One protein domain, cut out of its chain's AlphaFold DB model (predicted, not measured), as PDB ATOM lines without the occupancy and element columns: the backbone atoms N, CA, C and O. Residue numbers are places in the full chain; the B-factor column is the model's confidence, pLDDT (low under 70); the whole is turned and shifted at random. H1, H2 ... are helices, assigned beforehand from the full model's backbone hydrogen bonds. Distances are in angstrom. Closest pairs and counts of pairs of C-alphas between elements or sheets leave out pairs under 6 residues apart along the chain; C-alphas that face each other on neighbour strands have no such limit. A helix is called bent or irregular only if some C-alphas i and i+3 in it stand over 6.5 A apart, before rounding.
ATOM      1  N   ALA A  92     -40.411  -5.918 -16.575       86.38
ATOM      2  CA  ALA A  92     -39.405  -6.591 -15.747       86.38
ATOM      3  C   ALA A  92     -39.126  -5.850 -14.421       86.38
ATOM      4  O   ALA A  92     -38.728  -6.462 -13.432       86.38
ATOM      5  N   HIS A  93     -39.342  -4.530 -14.392       84.44
ATOM      6  CA  HIS A  93     -39.211  -3.728 -13.180       84.44
ATOM      7  C   HIS A  93     -40.342  -4.003 -12.181       84.44
ATOM      8  O   HIS A  93     -40.070  -4.234 -11.005       84.44
ATOM      9  N   GLU A  94     -41.591  -4.031 -12.647       82.88
ATOM     10  CA  GLU A  94     -42.759  -4.379 -11.829       82.88
ATOM     11  C   GLU A  94     -42.678  -5.821 -11.322       82.88
ATOM     12  O   GLU A  94     -42.950  -6.076 -10.152       82.88
ATOM     13  N   GLU A  95     -42.197  -6.749 -12.154       83.12
ATOM     14  CA  GLU A  95     -41.926  -8.126 -11.735       83.12
ATOM     15  C   GLU A  95     -40.832  -8.203 -10.666       83.12
ATOM     16  O   GLU A  95     -40.974  -8.913  -9.668       83.12
ATOM     17  N   GLY A  96     -39.758  -7.427 -10.827       84.50
ATOM     18  CA  GLY A  96     -38.722  -7.284  -9.808       84.50
ATOM     19  C   GLY A  96     -39.276  -6.767  -8.479       84.50
ATOM     20  O   GLY A  96     -38.938  -7.308  -7.426       84.50
ATOM     21  N   MET A  97     -40.162  -5.766  -8.520       83.31
ATOM     22  CA  MET A  97     -40.826  -5.243  -7.324       83.31
ATOM     23  C   MET A  97     -41.749  -6.281  -6.688       83.31
ATOM     24  O   MET A  97     -41.659  -6.492  -5.485       83.31
ATOM     25  N   GLN A  98     -42.584  -6.976  -7.465       82.69
ATOM     26  CA  GLN A  98     -43.474  -8.010  -6.933       82.69
ATOM     27  C   GLN A  98     -42.684  -9.122  -6.235       82.69
ATOM     28  O   GLN A  98     -43.024  -9.497  -5.114       82.69
ATOM     29  N   ARG A  99     -41.605  -9.615  -6.858       85.88
ATOM     30  CA  ARG A  99     -40.729 -10.634  -6.255       85.88
ATOM     31  C   ARG A  99     -40.091 -10.133  -4.965       85.88
ATOM     32  O   ARG A  99     -40.099 -10.847  -3.973       85.88
ATOM     33  N   TRP A 100     -39.587  -8.900  -4.956       85.19
ATOM     34  CA  TRP A 100     -39.004  -8.302  -3.757       85.19
ATOM     35  C   TRP A 100     -40.027  -8.157  -2.620       85.19
ATOM     36  O   TRP A 100     -39.731  -8.508  -1.478       85.19
ATOM     37  N   LEU A 101     -41.245  -7.698  -2.919       82.50
ATOM     38  CA  LEU A 101     -42.313  -7.594  -1.922       82.50
ATOM     39  C   LEU A 101     -42.733  -8.976  -1.401       82.50
ATOM     40  O   LEU A 101     -42.986  -9.124  -0.203       82.50
ATOM     41  N   ALA A 102     -42.775  -9.985  -2.277       83.06
ATOM     42  CA  ALA A 102     -43.079 -11.364  -1.907       83.06
ATOM     43  C   ALA A 102     -41.986 -11.922  -0.988       83.06
ATOM     44  O   ALA A 102     -42.303 -12.481   0.053       83.06
ATOM     45  N   ASP A 103     -40.712 -11.677  -1.294       85.19
ATOM     46  CA  ASP A 103     -39.589 -12.084  -0.447       85.19
ATOM     47  C   ASP A 103     -39.703 -11.504   0.970       85.19
ATOM     48  O   ASP A 103     -39.571 -12.228   1.956       85.19
ATOM     49  N   ILE A 104     -40.009 -10.209   1.107       78.56
ATOM     50  CA  ILE A 104     -40.084  -9.565   2.431       78.56
ATOM     51  C   ILE A 104     -41.284 -10.060   3.248       78.56
ATOM     52  O   ILE A 104     -41.208 -10.171   4.477       78.56
ATOM     53  N   THR A 105     -42.404 -10.345   2.584       76.25
ATOM     54  CA  THR A 105     -43.638 -10.796   3.241       76.25
ATOM     55  C   THR A 105     -43.625 -12.294   3.543       76.25
ATOM     56  O   THR A 105     -44.077 -12.697   4.617       76.25
ATOM     57  N   TYR A 106     -43.078 -13.110   2.641       73.75
ATOM     58  CA  TYR A 106     -43.112 -14.570   2.697       73.75
ATOM     59  C   TYR A 106     -41.929 -15.187   3.449       73.75
ATOM     60  O   TYR A 106     -42.136 -16.108   4.230       73.75
ATOM     61  N   LEU A 107     -40.695 -14.690   3.282       62.84
ATOM     62  CA  LEU A 107     -39.503 -15.353   3.849       62.84
ATOM     63  C   LEU A 107     -39.374 -15.210   5.370       62.84
ATOM     64  O   LEU A 107     -38.589 -15.917   6.006       62.84
ATOM     65  N   HIS A 108     -40.137 -14.307   5.980       67.94
ATOM     66  CA  HIS A 108     -39.958 -13.943   7.382       67.94
ATOM     67  C   HIS A 108     -41.262 -13.934   8.188       67.94
ATOM     68  O   HIS A 108     -41.463 -12.986   8.944       67.94
ATOM     69  N   PRO A 109     -42.135 -14.957   8.116       65.69
ATOM     70  CA  PRO A 109     -43.507 -14.890   8.640       65.69
ATOM     71  C   PRO A 109     -43.568 -14.525  10.132       65.69
ATOM     72  O   PRO A 109     -44.432 -13.764  10.551       65.69
ATOM     73  N   ASN A 110     -42.577 -14.962  10.914       69.31
ATOM     74  CA  ASN A 110     -42.501 -14.702  12.355       69.31
ATOM     75  C   ASN A 110     -41.501 -13.602  12.744       69.31
ATOM     76  O   ASN A 110     -41.370 -13.287  13.926       69.31
ATOM     77  N   SER A 111     -40.776 -13.027  11.780       78.06
ATOM     78  CA  SER A 111     -39.776 -11.994  12.052       78.06
ATOM     79  C   SER A 111     -40.259 -10.610  11.634       78.06
ATOM     80  O   SER A 111     -40.877 -10.415  10.583       78.06
ATOM     81  N   TRP A 112     -39.937  -9.634  12.477       77.75
ATOM     82  CA  TRP A 112     -40.129  -8.206  12.225       77.75
ATOM     83  C   TRP A 112     -38.817  -7.505  11.881       77.75
ATOM     84  O   TRP A 112     -38.833  -6.337  11.533       77.75
ATOM     85  N   SER A 113     -37.703  -8.242  11.839       75.12
ATOM     86  CA  SER A 113     -36.361  -7.711  11.566       75.12
ATOM     87  C   SER A 113     -36.238  -6.916  10.262       75.12
ATOM     88  O   SER A 113     -35.378  -6.052  10.147       75.12
ATOM     89  N   SER A 114     -37.063  -7.233   9.264       72.25
ATOM     90  CA  SER A 114     -37.087  -6.543   7.962       72.25
ATOM     91  C   SER A 114     -38.126  -5.419   7.897       72.25
ATOM     92  O   SER A 114     -38.233  -4.741   6.880       72.25
ATOM     93  N   TRP A 115     -38.903  -5.265   8.966       71.06
ATOM     94  CA  TRP A 115     -39.998  -4.317   9.116       71.06
ATOM     95  C   TRP A 115     -39.711  -3.261  10.170       71.06
ATOM     96  O   TRP A 115     -40.360  -2.227  10.128       71.06
ATOM     97  N   ASP A 116     -38.766  -3.500  11.082       66.25
ATOM     98  CA  ASP A 116     -38.431  -2.576  12.160       66.25
ATOM     99  C   ASP A 116     -38.075  -1.192  11.600       66.25
ATOM    100  O   ASP A 116     -37.086  -1.007  10.883       66.25
ATOM    101  N   THR A 117     -38.905  -0.202  11.928       61.84
ATOM    102  CA  THR A 117     -38.562   1.205  11.735       61.84
ATOM    103  C   THR A 117     -37.492   1.585  12.750       61.84
ATOM    104  O   THR A 117     -37.532   1.148  13.898       61.84
ATOM    105  N   HIS A 118     -36.521   2.401  12.334       56.81
ATOM    106  CA  HIS A 118     -35.451   2.859  13.228       56.81
ATOM    107  C   HIS A 118     -35.989   3.706  14.393       56.81
ATOM    108  O   HIS A 118     -35.362   3.772  15.447       56.81
ATOM    109  N   ASP A 119     -37.166   4.307  14.210       57.72
ATOM    110  CA  ASP A 119     -37.823   5.132  15.210       57.72
ATOM    111  C   ASP A 119     -38.746   4.298  16.109       57.72
ATOM    112  O   ASP A 119     -39.644   3.582  15.647       57.72
ATOM    113  N   GLU A 120     -38.539   4.429  17.422       53.12
ATOM    114  CA  GLU A 120     -39.405   3.897  18.476       53.12
ATOM    115  C   GLU A 120     -40.722   4.688  18.519       53.12
ATOM    116  O   GLU A 120     -40.984   5.493  19.410       53.12
ATOM    117  N   GLY A 121     -41.572   4.511  17.512       56.19
ATOM    118  CA  GLY A 121     -42.837   5.226  17.464       56.19
ATOM    119  C   GLY A 121     -43.618   4.964  16.193       56.19
ATOM    120  O   GLY A 121     -43.267   5.433  15.122       56.19
ATOM    121  N   GLN A 122     -44.752   4.279  16.326       63.41
ATOM    122  CA  GLN A 122     -45.756   4.110  15.272       63.41
ATOM    123  C   GLN A 122     -46.540   5.420  15.038       63.41
ATOM    124  O   GLN A 122     -47.760   5.478  15.222       63.41
ATOM    125  N   LEU A 123     -45.840   6.502  14.692       62.31
ATOM    126  CA  LEU A 123     -46.410   7.830  14.473       62.31
ATOM    127  C   LEU A 123     -46.518   8.137  12.979       62.31
ATOM    128  O   LEU A 123     -45.652   7.801  12.186       62.31
ATOM    129  N   GLY A 124     -47.610   8.799  12.586       64.44
ATOM    130  CA  GLY A 124     -47.791   9.269  11.210       64.44
ATOM    131  C   GLY A 124     -47.679   8.161  10.153       64.44
ATOM    132  O   GLY A 124     -48.376   7.142  10.228       64.44
ATOM    133  N   LEU A 125     -46.831   8.409   9.151       57.41
ATOM    134  CA  LEU A 125     -46.582   7.516   8.014       57.41
ATOM    135  C   LEU A 125     -45.653   6.344   8.360       57.41
ATOM    136  O   LEU A 125     -45.646   5.362   7.625       57.41
ATOM    137  N   ASP A 126     -44.975   6.397   9.506       64.44
ATOM    138  CA  ASP A 126     -44.085   5.334   9.989       64.44
ATOM    139  C   ASP A 126     -44.858   4.216  10.708       64.44
ATOM    140  O   ASP A 126     -44.288   3.256  11.225       64.44
ATOM    141  N   SER A 127     -46.192   4.311  10.736       78.31
ATOM    142  CA  SER A 127     -47.034   3.247  11.273       78.31
ATOM    143  C   SER A 127     -47.146   2.067  10.302       78.31
ATOM    144  O   SER A 127     -47.577   2.218   9.161       78.31
ATOM    145  N   TYR A 128     -46.844   0.863  10.793       82.88
ATOM    146  CA  TYR A 128     -46.838  -0.411  10.070       82.88
ATOM    147  C   TYR A 128     -48.148  -0.699   9.337       82.88
ATOM    148  O   TYR A 128     -48.142  -1.360   8.300       82.88
ATOM    149  N   ARG A 129     -49.275  -0.170   9.831       84.44
ATOM    150  CA  ARG A 129     -50.597  -0.383   9.230       84.44
ATOM    151  C   ARG A 129     -50.695   0.103   7.786       84.44
ATOM    152  O   ARG A 129     -51.343  -0.565   6.989       84.44
ATOM    153  N   TYR A 130     -50.066   1.228   7.429       84.94
ATOM    154  CA  TYR A 130     -50.187   1.755   6.067       84.94
ATOM    155  C   TYR A 130     -49.349   0.956   5.067       84.94
ATOM    156  O   TYR A 130     -49.932   0.497   4.085       84.94
ATOM    157  N   PRO A 131     -48.044   0.697   5.299       85.31
ATOM    158  CA  PRO A 131     -47.264  -0.168   4.419       85.31
ATOM    159  C   PRO A 131     -47.882  -1.562   4.264       85.31
ATOM    160  O   PRO A 131     -47.957  -2.067   3.147       85.31
ATOM    161  N   LEU A 132     -48.386  -2.158   5.355       87.75
ATOM    162  CA  LEU A 132     -49.064  -3.457   5.306       87.75
ATOM    163  C   LEU A 132     -50.361  -3.407   4.484       87.75
ATOM    164  O   LEU A 132     -50.594  -4.291   3.665       87.75
ATOM    165  N   ALA A 133     -51.187  -2.369   4.647       89.50
ATOM    166  CA  ALA A 133     -52.405  -2.210   3.853       89.50
ATOM    167  C   ALA A 133     -52.100  -2.010   2.361       89.50
ATOM    168  O   ALA A 133     -52.717  -2.663   1.520       89.50
ATOM    169  N   PHE A 134     -51.118  -1.164   2.027       87.88
ATOM    170  CA  PHE A 134     -50.691  -0.963   0.640       87.88
ATOM    171  C   PHE A 134     -50.185  -2.256   0.011       87.88
ATOM    172  O   PHE A 134     -50.571  -2.570  -1.109       87.88
ATOM    173  N   LEU A 135     -49.408  -3.045   0.751       89.06
ATOM    174  CA  LEU A 135     -48.984  -4.372   0.316       89.06
ATOM    175  C   LEU A 135     -50.160  -5.304   0.035       89.06
ATOM    176  O   LEU A 135     -50.177  -5.958  -1.006       89.06
ATOM    177  N   GLY A 136     -51.156  -5.323   0.923       90.75
ATOM    178  CA  GLY A 136     -52.382  -6.083   0.708       90.75
ATOM    179  C   GLY A 136     -53.088  -5.688  -0.592       90.75
ATOM    180  O   GLY A 136     -53.412  -6.551  -1.405       90.75
ATOM    181  N   TYR A 137     -53.258  -4.385  -0.837       89.75
ATOM    182  CA  TYR A 137     -53.867  -3.894  -2.076       89.75
ATOM    183  C   TYR A 137     -53.049  -4.274  -3.312       89.75
ATOM    184  O   TYR A 137     -53.608  -4.782  -4.281       89.75
ATOM    185  N   THR A 138     -51.730  -4.086  -3.267       88.75
ATOM    186  CA  THR A 138     -50.835  -4.413  -4.380       88.75
ATOM    187  C   THR A 138     -50.908  -5.894  -4.745       88.75
ATOM    188  O   THR A 138     -51.092  -6.214  -5.917       88.75
ATOM    189  N   PHE A 139     -50.822  -6.808  -3.773       88.44
ATOM    190  CA  PHE A 139     -50.882  -8.244  -4.064       88.44
ATOM    191  C   PHE A 139     -52.254  -8.701  -4.549       88.44
ATOM    192  O   PHE A 139     -52.313  -9.515  -5.468       88.44
ATOM    193  N   ALA A 140     -53.338  -8.161  -3.989       89.94
ATOM    194  CA  ALA A 140     -54.683  -8.472  -4.462       89.94
ATOM    195  C   ALA A 140     -54.869  -8.050  -5.930       89.94
ATOM    196  O   ALA A 140     -55.297  -8.857  -6.750       89.94
ATOM    197  N   SER A 141     -54.467  -6.823  -6.283       86.94
ATOM    198  CA  SER A 141     -54.586  -6.318  -7.655       86.94
ATOM    199  C   SER A 141     -53.687  -7.060  -8.644       86.94
ATOM    200  O   SER A 141     -54.131  -7.403  -9.736       86.94
ATOM    201  N   ILE A 142     -52.433  -7.346  -8.279       83.75
ATOM    202  CA  ILE A 142     -51.505  -8.064  -9.166       83.75
ATOM    203  C   ILE A 142     -51.966  -9.511  -9.397       83.75
ATOM    204  O   ILE A 142     -51.826 -10.030 -10.509       83.75
ATOM    205  N   ALA A 143     -52.522 -10.168  -8.379       86.00
ATOM    206  CA  ALA A 143     -53.047 -11.524  -8.508       86.00
ATOM    207  C   ALA A 143     -54.286 -11.588  -9.413       86.00
ATOM    208  O   ALA A 143     -54.410 -12.526 -10.197       86.00
ATOM    209  N   GLU A 144     -55.173 -10.592  -9.320       85.06
ATOM    210  CA  GLU A 144     -56.398 -10.515 -10.125       85.06
ATOM    211  C   GLU A 144     -56.101 -10.168 -11.594       85.06
ATOM    212  O   GLU A 144     -56.584 -10.851 -12.495       85.06
ATOM    213  N   GLU A 145     -55.278  -9.145 -11.845       83.56
ATOM    214  CA  GLU A 145     -55.139  -8.545 -13.182       83.56
ATOM    215  C   GLU A 145     -53.935  -9.063 -13.983       83.56
ATOM    216  O   GLU A 145     -54.002  -9.178 -15.207       83.56
ATOM    217  N   LEU A 146     -52.810  -9.364 -13.322       79.12
ATOM    218  CA  LEU A 146     -51.521  -9.567 -14.006       79.12
ATOM    219  C   LEU A 146     -50.983 -10.993 -13.888       79.12
ATOM    220  O   LEU A 146     -50.305 -11.478 -14.794       79.12
ATOM    221  N   THR A 147     -51.261 -11.680 -12.777       80.75
ATOM    222  CA  THR A 147     -50.630 -12.968 -12.448       80.75
ATOM    223  C   THR A 147     -51.611 -14.007 -11.885       80.75
ATOM    224  O   THR A 147     -51.354 -14.588 -10.830       80.75
ATOM    225  N   PRO A 148     -52.705 -14.348 -12.597       78.56
ATOM    226  CA  PRO A 148     -53.711 -15.291 -12.091       78.56
ATOM    227  C   PRO A 148     -53.150 -16.699 -11.813       78.56
ATOM    228  O   PRO A 148     -53.649 -17.413 -10.940       78.56
ATOM    229  N   ALA A 149     -52.069 -17.087 -12.502       81.38
ATOM    230  CA  ALA A 149     -51.352 -18.341 -12.261       81.38
ATOM    231  C   ALA A 149     -50.631 -18.397 -10.895       81.38
ATOM    232  O   ALA A 149     -50.298 -19.483 -10.436       81.38
ATOM    233  N   TYR A 150     -50.409 -17.252 -10.242       80.00
ATOM    234  CA  TYR A 150     -49.733 -17.129  -8.944       80.00
ATOM    235  C   TYR A 150     -50.707 -16.775  -7.807       80.00
ATOM    236  O   TYR A 150     -50.315 -16.208  -6.786       80.00
ATOM    237  N   SER A 151     -51.987 -17.109  -7.972       83.56
ATOM    238  CA  SER A 151     -53.041 -16.838  -6.985       83.56
ATOM    239  C   SER A 151     -52.783 -17.493  -5.620       83.56
ATOM    240  O   SER A 151     -53.098 -16.889  -4.596       83.56
ATOM    241  N   GLU A 152     -52.150 -18.668  -5.580       87.81
ATOM    242  CA  GLU A 152     -51.748 -19.326  -4.325       87.81
ATOM    243  C   GLU A 152     -50.690 -18.515  -3.565       87.81
ATOM    244  O   GLU A 152     -50.868 -18.220  -2.385       87.81
ATOM    245  N   LEU A 153     -49.640 -18.058  -4.259       85.44
ATOM    246  CA  LEU A 153     -48.610 -17.199  -3.665       85.44
ATOM    247  C   LEU A 153     -49.222 -15.898  -3.134       85.44
ATOM    248  O   LEU A 153     -48.887 -15.452  -2.039       85.44
ATOM    249  N   ALA A 154     -50.136 -15.296  -3.894       88.00
ATOM    250  CA  ALA A 154     -50.843 -14.106  -3.448       88.00
ATOM    251  C   ALA A 154     -51.699 -14.379  -2.204       88.00
ATOM    252  O   ALA A 154     -51.708 -13.557  -1.291       88.00
ATOM    253  N   SER A 155     -52.374 -15.531  -2.130       89.31
ATOM    254  CA  SER A 155     -53.143 -15.940  -0.950       89.31
ATOM    255  C   SER A 155     -52.255 -16.061   0.291       89.31
ATOM    256  O   SER A 155     -52.586 -15.493   1.333       89.31
ATOM    257  N   ASP A 156     -51.095 -16.708   0.168       89.00
ATOM    258  CA  ASP A 156     -50.138 -16.855   1.266       89.00
ATOM    259  C   ASP A 156     -49.565 -15.507   1.722       89.00
ATOM    260  O   ASP A 156     -49.475 -15.228   2.921       89.00
ATOM    261  N   VAL A 157     -49.210 -14.634   0.773       88.81
ATOM    262  CA  VAL A 157     -48.730 -13.284   1.085       88.81
ATOM    263  C   VAL A 157     -49.816 -12.471   1.785       88.81
ATOM    264  O   VAL A 157     -49.547 -11.861   2.820       88.81
ATOM    265  N   LEU A 158     -51.048 -12.486   1.270       90.94
ATOM    266  CA  LEU A 158     -52.179 -11.782   1.875       90.94
ATOM    267  C   LEU A 158     -52.462 -12.297   3.284       90.94
ATOM    268  O   LEU A 158     -52.649 -11.492   4.194       90.94
ATOM    269  N   LYS A 159     -52.425 -13.616   3.495       90.88
ATOM    270  CA  LYS A 159     -52.562 -14.222   4.821       90.88
ATOM    271  C   LYS A 159     -51.501 -13.694   5.787       90.88
ATOM    272  O   LYS A 159     -51.854 -13.211   6.858       90.88
ATOM    273  N   ASN A 160     -50.229 -13.683   5.386       89.06
ATOM    274  CA  ASN A 160     -49.145 -13.149   6.216       89.06
ATOM    275  C   ASN A 160     -49.311 -11.648   6.503       89.06
ATOM    276  O   ASN A 160     -49.020 -11.186   7.608       89.06
ATOM    277  N   VAL A 161     -49.775 -10.870   5.521       89.81
ATOM    278  CA  VAL A 161     -50.081  -9.443   5.700       89.81
ATOM    279  C   VAL A 161     -51.205  -9.257   6.718       89.81
ATOM    280  O   VAL A 161     -51.069  -8.421   7.609       89.81
ATOM    281  N   PHE A 162     -52.282 -10.044   6.637       90.50
ATOM    282  CA  PHE A 162     -53.383  -9.988   7.599       90.50
ATOM    283  C   PHE A 162     -52.951 -10.418   9.000       90.50
ATOM    284  O   PHE A 162     -53.258  -9.712   9.958       90.50
ATOM    285  N   ASP A 163     -52.183 -11.498   9.130       89.06
ATOM    286  CA  ASP A 163     -51.658 -11.950  10.422       89.06
ATOM    287  C   ASP A 163     -50.802 -10.858  11.084       89.06
ATOM    288  O   ASP A 163     -50.936 -10.591  12.280       89.06
ATOM    289  N   ARG A 164     -49.980 -10.142  10.302       87.12
ATOM    290  CA  ARG A 164     -49.221  -8.982  10.795       87.12
ATOM    291  C   ARG A 164     -50.107  -7.796  11.123       87.12
ATOM    292  O   ARG A 164     -49.871  -7.150  12.136       87.12
ATOM    293  N   LEU A 165     -51.108  -7.502  10.294       87.44
ATOM    294  CA  LEU A 165     -52.083  -6.457  10.587       87.44
ATOM    295  C   LEU A 165     -52.826  -6.754  11.883       87.44
ATOM    296  O   LEU A 165     -53.200  -5.808  12.547       87.44
ATOM    297  N   LEU A 166     -53.023  -8.010  12.281       87.19
ATOM    298  CA  LEU A 166     -53.644  -8.368  13.560       87.19
ATOM    299  C   LEU A 166     -52.662  -8.351  14.746       87.19
ATOM    300  O   LEU A 166     -53.090  -8.458  15.897       87.19
ATOM    301  N   ASP A 167     -51.359  -8.195  14.500       87.00
ATOM    302  CA  ASP A 167     -50.356  -8.150  15.557       87.00
ATOM    303  C   ASP A 167     -50.528  -6.900  16.428       87.00
ATOM    304  O   ASP A 167     -50.714  -5.777  15.946       87.00
ATOM    305  N   LYS A 168     -50.397  -7.086  17.747       83.38
ATOM    306  CA  LYS A 168     -50.508  -5.999  18.721       83.38
ATOM    307  C   LYS A 168     -49.588  -4.822  18.391       83.38
ATOM    308  O   LYS A 168     -49.995  -3.696  18.621       83.38
ATOM    309  N   ARG A 169     -48.396  -5.045  17.826       82.31
ATOM    310  CA  ARG A 169     -47.417  -3.988  17.502       82.31
ATOM    311  C   ARG A 169     -47.953  -2.965  16.506       82.31
ATOM    312  O   ARG A 169     -47.584  -1.798  16.579       82.31
ATOM    313  N   VAL A 170     -48.841  -3.385  15.604       84.25
ATOM    314  CA  VAL A 170     -49.468  -2.502  14.608       84.25
ATOM    315  C   VAL A 170     -50.475  -1.558  15.262       84.25
ATOM    316  O   VAL A 170     -50.614  -0.400  14.859       84.25
ATOM    317  N   TRP A 171     -51.161  -2.035  16.302       82.94
ATOM    318  CA  TRP A 171     -52.255  -1.313  16.946       82.94
ATOM    319  C   TRP A 171     -51.936  -0.785  18.344       82.94
ATOM    320  O   TRP A 171     -52.726  -0.020  18.890       82.94
TER     321      TRP A 171
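What this domain is: This is residues 92 to 171 of the 231 residues of the protein "Hypothetical protein" of Palpitomonas bilix (UniProt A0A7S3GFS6). What is the shape? A long helical hairpin, H2 and H3 side by side, has H1 slanting over one side and tiny H4 near one end; a long loop joins H1 to H2. What builds it? The 80 printed residues include four named helices, H1 to H4 along the chain, and no named strand: all helix. It is compact, radius of gyration of the C-alphas 12.9 A, spanning 39 by 24 by 20 A.

Where its parts are: Where are the helices? H1 is residues 92 to 106, 20.4 A, from C-alpha 92 at (-39.405, -6.591, -15.747). H2 is residues 129 to 145, 24.3 A; H3 is 148 to 165, 24.4 A; H4 is 168 to 171, ending at C-alpha 171, (-52.255, -1.313, 16.946). Is any uneven? H3 is irregular, C-alphas 149 and 152 being 8.0 A apart, with a kink of 32 degrees near residue 155.

How they stand to each other: What does H1 meet? Its residues 102 to 106 alone touch H3, closest C-alphas Tyr 106 and Val 157, 6.0 A, at a steep tilt of 45 degrees. How do H2 and H3 stand? This hairpin touches, closest C-alphas Ala 143 and Ser 151, 5.5 A, at a shallow tilt of 14 degrees, opposite ways. Are the backbones bonded? Every O i to N i+4 pair is within hydrogen-bond range in H1 and H2, 12 of 14 in H3; H4 is too short.

The domain as a whole: Which link is long? Residues 107 to 128, between H1 and H2. Where is confidence low? pLDDT is under 70 at residues 107 to 110 and 116 to 126; the printed part has no cut.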